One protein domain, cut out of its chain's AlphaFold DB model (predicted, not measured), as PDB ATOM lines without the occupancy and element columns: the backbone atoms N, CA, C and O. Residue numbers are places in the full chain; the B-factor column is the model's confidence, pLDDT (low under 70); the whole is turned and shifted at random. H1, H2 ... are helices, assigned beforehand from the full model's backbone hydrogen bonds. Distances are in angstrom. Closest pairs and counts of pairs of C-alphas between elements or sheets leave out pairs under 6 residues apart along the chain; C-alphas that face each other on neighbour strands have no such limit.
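This is residues 2 to 43 of the 43 residues of the protein "Dihydrofolate reductase" of Halobellus sp. Atlit-31R (UniProt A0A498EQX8). Look for little regular structure: the printed part is a loose, open loop, with two short helices, H1 and H2, set apart across its gap. The long unnamed stretch 2 to 23 runs along one side, and residues 27 to 36, of which 27 belongs to H1, stick out on the other. The 42 printed residues hold H1, then H2, and no named strand; the class is all helix, with only 9 residues in named elements. The whole is loose, with a radius of gyration of the C-alphas of 12.8 A, and flat, spanning 34 by 30 by 16 A.

Find C-alpha 38 at (-46.906, -34.799, -0.748); from there H2, residues 38 to 42, runs 6.3 A to C-alpha 42. H1, residues 24 to 27, begins at C-alpha 24, (-31.628, -47.734, -3.635), and measures 5.0 A.

H2 and H1 are apart, joined by a short link of 10 residues. In H2 the O i to N i+4 pair is within hydrogen-bond range; H1 is too short for such a pair.

The farthest C-alphas, of Ile 2 and Gln 28, are 36.6 A apart. The printed part has no cut, and no printed residue is under 70 in pLDDT.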
ATOM      1  N   ILE A   2     -46.651 -16.694 -14.188       92.81
ATOM      2  CA  ILE A   2     -46.761 -18.151 -14.011       92.81
ATOM      3  C   ILE A   2     -45.546 -18.611 -13.198       92.81
ATOM      4  O   ILE A   2     -44.433 -18.182 -13.502       92.81
ATOM      5  N   THR A   3     -45.754 -19.437 -12.173       94.19
ATOM      6  CA  THR A   3     -44.687 -20.047 -11.363       94.19
ATOM      7  C   THR A   3     -44.735 -21.568 -11.487       94.19
ATOM      8  O   THR A   3     -45.779 -22.141 -11.788       94.19
ATOM      9  N   GLY A   4     -43.588 -22.217 -11.285       94.06
ATOM     10  CA  GLY A   4     -43.464 -23.671 -11.208       94.06
ATOM     11  C   GLY A   4     -42.757 -24.055  -9.914       94.06
ATOM     12  O   GLY A   4     -41.877 -23.327  -9.454       94.06
ATOM     13  N   HIS A   5     -43.152 -25.182  -9.332       95.06
ATOM     14  CA  HIS A   5     -42.645 -25.674  -8.055       95.06
ATOM     15  C   HIS A   5     -42.206 -27.134  -8.218       95.06
ATOM     16  O   HIS A   5     -42.844 -27.888  -8.949       95.06
ATOM     17  N   ILE A   6     -41.110 -27.521  -7.560       95.50
ATOM     18  CA  ILE A   6     -40.557 -28.882  -7.596       95.50
ATOM     19  C   ILE A   6     -40.395 -29.371  -6.157       95.50
ATOM     20  O   ILE A   6     -39.855 -28.648  -5.320       95.50
ATOM     21  N   PHE A   7     -40.823 -30.605  -5.904       96.56
ATOM     22  CA  PHE A   7     -40.592 -31.343  -4.665       96.56
ATOM     23  C   PHE A   7     -39.900 -32.652  -5.020       96.56
ATOM     24  O   PHE A   7     -40.454 -33.465  -5.760       96.56
ATOM     25  N   ILE A   8     -38.649 -32.808  -4.588       96.12
ATOM     26  CA  ILE A   8     -37.786 -33.913  -5.009       96.12
ATOM     27  C   ILE A   8     -36.774 -34.246  -3.912       96.12
ATOM     28  O   ILE A   8     -36.247 -33.347  -3.259       96.12
ATOM     29  N   ALA A   9     -36.496 -35.536  -3.722       94.62
ATOM     30  CA  ALA A   9     -35.434 -36.003  -2.841       94.62
ATOM     31  C   ALA A   9     -34.080 -35.976  -3.565       94.62
ATOM     32  O   ALA A   9     -33.997 -36.286  -4.756       94.62
ATOM     33  N   THR A  10     -33.008 -35.646  -2.844       96.25
ATOM     34  CA  THR A  10     -31.637 -35.695  -3.368       96.25
ATOM     35  C   THR A  10     -30.699 -36.315  -2.347       96.25
ATOM     36  O   THR A  10     -30.927 -36.247  -1.137       96.25
ATOM     37  N   SER A  11     -29.596 -36.872  -2.828       94.69
ATOM     38  CA  SER A  11     -28.453 -37.183  -1.982       94.69
ATOM     39  C   SER A  11     -27.842 -35.898  -1.401       94.69
ATOM     40  O   SER A  11     -28.137 -34.784  -1.850       94.69
ATOM     41  N   LEU A  12     -26.955 -36.043  -0.409       94.88
ATOM     42  CA  LEU A  12     -26.264 -34.910   0.226       94.88
ATOM     43  C   LEU A  12     -25.435 -34.087  -0.775       94.88
ATOM     44  O   LEU A  12     -25.282 -32.880  -0.617       94.88
ATOM     45  N   ASP A  13     -24.907 -34.745  -1.801       96.44
ATOM     46  CA  ASP A  13     -24.136 -34.152  -2.892       96.44
ATOM     47  C   ASP A  13     -24.999 -33.729  -4.099       96.44
ATOM     48  O   ASP A  13     -24.452 -33.347  -5.130       96.44
ATOM     49  N   GLY A  14     -26.332 -33.752  -3.979       96.62
ATOM     50  CA  GLY A  14     -27.249 -33.128  -4.941       96.62
ATOM     51  C   GLY A  14     -27.638 -33.979  -6.153       96.62
ATOM     52  O   GLY A  14     -28.057 -33.426  -7.169       96.62
ATOM     53  N   HIS A  15     -27.528 -35.305  -6.070       97.25
ATOM     54  CA  HIS A  15     -27.917 -36.225  -7.139       97.25
ATOM     55  C   HIS A  15     -29.255 -36.905  -6.828       97.25
ATOM     56  O   HIS A  15     -29.581 -37.177  -5.674       97.25
ATOM     57  N   ILE A  16     -30.036 -37.190  -7.873       97.12
ATOM     58  CA  ILE A  16     -31.342 -37.865  -7.755       97.12
ATOM     59  C   ILE A  16     -31.247 -39.381  -7.981       97.12
ATOM     60  O   ILE A  16     -32.070 -40.137  -7.481       97.12
ATOM     61  N   ALA A  17     -30.228 -39.829  -8.716       97.81
ATOM     62  CA  ALA A  17     -29.977 -41.227  -9.039       97.81
ATOM     63  C   ALA A  17     -28.468 -41.476  -9.145       97.81
ATOM     64  O   ALA A  17     -27.677 -40.548  -9.347       97.81
ATOM     65  N   ARG A  18     -28.075 -42.742  -9.013       95.75
ATOM     66  CA  ARG A  18     -26.716 -43.217  -9.282       95.75
ATOM     67  C   ARG A  18     -26.423 -43.214 -10.796       95.75
ATOM     68  O   ARG A  18     -27.351 -43.110 -11.597       95.75
ATOM     69  N   PRO A  19     -25.150 -43.331 -11.227       97.38
ATOM     70  CA  PRO A  19     -24.796 -43.345 -12.652       97.38
ATOM     71  C   PRO A  19     -25.437 -44.477 -13.473       97.38
ATOM     72  O   PRO A  19     -25.598 -44.337 -14.680       97.38
ATOM     73  N   ASP A  20     -25.789 -45.587 -12.828       97.50
ATOM     74  CA  ASP A  20     -26.525 -46.716 -13.410       97.50
ATOM     75  C   ASP A  20     -28.055 -46.541 -13.360       97.50
ATOM     76  O   ASP A  20     -28.789 -47.385 -13.869       97.50
ATOM     77  N   GLY A  21     -28.536 -45.431 -12.797       96.81
ATOM     78  CA  GLY A  21     -29.951 -45.108 -12.652       96.81
ATOM     79  C   GLY A  21     -30.586 -45.603 -11.353       96.81
ATOM     80  O   GLY A  21     -31.777 -45.364 -11.162       96.81
ATOM     81  N   ASP A  22     -29.835 -46.255 -10.462       96.75
ATOM     82  CA  ASP A  22     -30.397 -46.784  -9.219       96.75
ATOM     83  C   ASP A  22     -30.745 -45.670  -8.209       96.75
ATOM     84  O   ASP A  22     -30.103 -44.613  -8.140       96.75
ATOM     85  N   ILE A  23     -31.782 -45.928  -7.415       96.06
ATOM     86  CA  ILE A  23     -32.300 -45.068  -6.345       96.06
ATOM     87  C   ILE A  23     -32.350 -45.790  -4.993       96.06
ATOM     88  O   ILE A  23     -32.981 -45.305  -4.055       96.06
ATOM     89  N   ASP A  24     -31.694 -46.943  -4.867       95.00
ATOM     90  CA  ASP A  24     -31.628 -47.734  -3.635       95.00
ATOM     91  C   ASP A  24     -31.287 -46.905  -2.382       95.00
ATOM     92  O   ASP A  24     -31.854 -47.121  -1.315       95.00
ATOM     93  N   TRP A  25     -30.417 -45.904  -2.515       93.12
ATOM     94  CA  TRP A  25     -30.000 -44.990  -1.455       93.12
ATOM     95  C   TRP A  25     -31.173 -44.251  -0.796       93.12
ATOM     96  O   TRP A  25     -31.085 -43.911   0.387       93.12
ATOM     97  N   LEU A  26     -32.239 -44.003  -1.564       93.75
ATOM     98  CA  LEU A  26     -33.479 -43.392  -1.104       93.75
ATOM     99  C   LEU A  26     -34.351 -44.441  -0.405       93.75
ATOM    100  O   LEU A  26     -34.803 -44.219   0.713       93.75
ATOM    101  N   LEU A  27     -34.513 -45.614  -1.027       91.06
ATOM    102  CA  LEU A  27     -35.395 -46.686  -0.545       91.06
ATOM    103  C   LEU A  27     -34.869 -47.399   0.710       91.06
ATOM    104  O   LEU A  27     -35.646 -47.918   1.501       91.06
ATOM    105  N   GLN A  28     -33.554 -47.403   0.940       90.06
ATOM    106  CA  GLN A  28     -32.941 -47.977   2.148       90.06
ATOM    107  C   GLN A  28     -33.403 -47.303   3.449       90.06
ATOM    108  O   GLN A  28     -33.194 -47.853   4.530       90.06
ATOM    109  N   ARG A  29     -33.965 -46.094   3.360       83.12
ATOM    110  CA  ARG A  29     -34.466 -45.309   4.496       83.12
ATOM    111  C   ARG A  29     -35.980 -45.126   4.465       83.12
ATOM    112  O   ARG A  29     -36.483 -44.326   5.243       83.12
ATOM    113  N   ASP A  30     -36.664 -45.828   3.571       86.75
ATOM    114  CA  ASP A  30     -38.104 -45.705   3.417       86.75
ATOM    115  C   ASP A  30     -38.827 -46.188   4.681       86.75
ATOM    116  O   ASP A  30     -38.543 -47.274   5.200       86.75
ATOM    117  N   ASP A  31     -39.754 -45.371   5.177       89.44
ATOM    118  CA  ASP A  31     -40.716 -45.750   6.205       89.44
ATOM    119  C   ASP A  31     -42.116 -45.694   5.577       89.44
ATOM    120  O   ASP A  31     -42.629 -44.604   5.324       89.44
ATOM    121  N   PRO A  32     -42.775 -46.846   5.354       85.94
ATOM    122  CA  PRO A  32     -44.098 -46.891   4.736       85.94
ATOM    123  C   PRO A  32     -45.191 -46.118   5.489       85.94
ATOM    124  O   PRO A  32     -46.274 -45.912   4.941       85.94
ATOM    125  N   ALA A  33     -44.965 -45.771   6.760       91.38
ATOM    126  CA  ALA A  33     -45.893 -44.982   7.562       91.38
ATOM    127  C   ALA A  33     -45.636 -43.465   7.478       91.38
ATOM    128  O   ALA A  33     -46.427 -42.689   8.021       91.38
ATOM    129  N   GLU A  34     -44.554 -43.030   6.832       91.06
ATOM    130  CA  GLU A  34     -44.221 -41.619   6.664       91.06
ATOM    131  C   GLU A  34     -45.144 -40.949   5.624       91.06
ATOM    132  O   GLU A  34     -45.465 -41.504   4.578       91.06
ATOM    133  N   ASP A  35     -45.595 -39.723   5.905       90.75
ATOM    134  CA  ASP A  35     -46.503 -38.970   5.019       90.75
ATOM    135  C   ASP A  35     -45.779 -38.367   3.793       90.75
ATOM    136  O   ASP A  35     -46.403 -37.987   2.800       90.75
ATOM    137  N   HIS A  36     -44.448 -38.258   3.862       91.06
ATOM    138  CA  HIS A  36     -43.552 -37.645   2.871       91.06
ATOM    139  C   HIS A  36     -43.937 -36.218   2.409       91.06
ATOM    140  O   HIS A  36     -43.297 -35.672   1.511       91.06
ATOM    141  N   GLY A  37     -44.959 -35.583   3.000       93.19
ATOM    142  CA  GLY A  37     -45.362 -34.197   2.745       93.19
ATOM    143  C   GLY A  37     -46.003 -33.936   1.376       93.19
ATOM    144  O   GLY A  37     -46.222 -32.778   1.018       93.19
ATOM    145  N   TYR A  38     -46.334 -34.974   0.596       91.81
ATOM    146  CA  TYR A  38     -46.906 -34.799  -0.748       91.81
ATOM    147  C   TYR A  38     -48.225 -34.023  -0.732       91.81
ATOM    148  O   TYR A  38     -48.489 -33.232  -1.637       91.81
ATOM    149  N   ARG A  39     -49.062 -34.244   0.290       92.69
ATOM    150  CA  ARG A  39     -50.366 -33.577   0.410       92.69
ATOM    151  C   ARG A  39     -50.209 -32.076   0.622       92.69
ATOM    152  O   ARG A  39     -50.893 -31.307  -0.044       92.69
ATOM    153  N   ASP A  40     -49.291 -31.688   1.499       95.12
ATOM    154  CA  ASP A  40     -49.026 -30.289   1.828       95.12
ATOM    155  C   ASP A  40     -48.342 -29.550   0.672       95.12
ATOM    156  O   ASP A  40     -48.611 -28.373   0.457       95.12
ATOM    157  N   PHE A  41     -47.493 -30.229  -0.108       94.62
ATOM    158  CA  PHE A  41     -46.840 -29.629  -1.276       94.62
ATOM    159  C   PHE A  41     -47.807 -29.334  -2.438       94.62
ATOM    160  O   PHE A  41     -47.580 -28.396  -3.201       94.62
ATOM    161  N   ILE A  42     -48.853 -30.152  -2.605       90.81
ATOM    162  CA  ILE A  42     -49.813 -30.039  -3.719       90.81
ATOM    163  C   ILE A  42     -50.956 -29.047  -3.418       90.81
ATOM    164  O   ILE A  42     -51.591 -28.568  -4.360       90.81
ATOM    165  N   ALA A  43     -51.243 -28.779  -2.140       85.38
ATOM    166  CA  ALA A  43     -52.328 -27.900  -1.689       85.38
ATOM    167  C   ALA A  43     -52.124 -26.426  -2.087       85.38
ATOM    168  O   ALA A  43     -53.147 -25.785  -2.432       85.38
TER     169      ALA A  43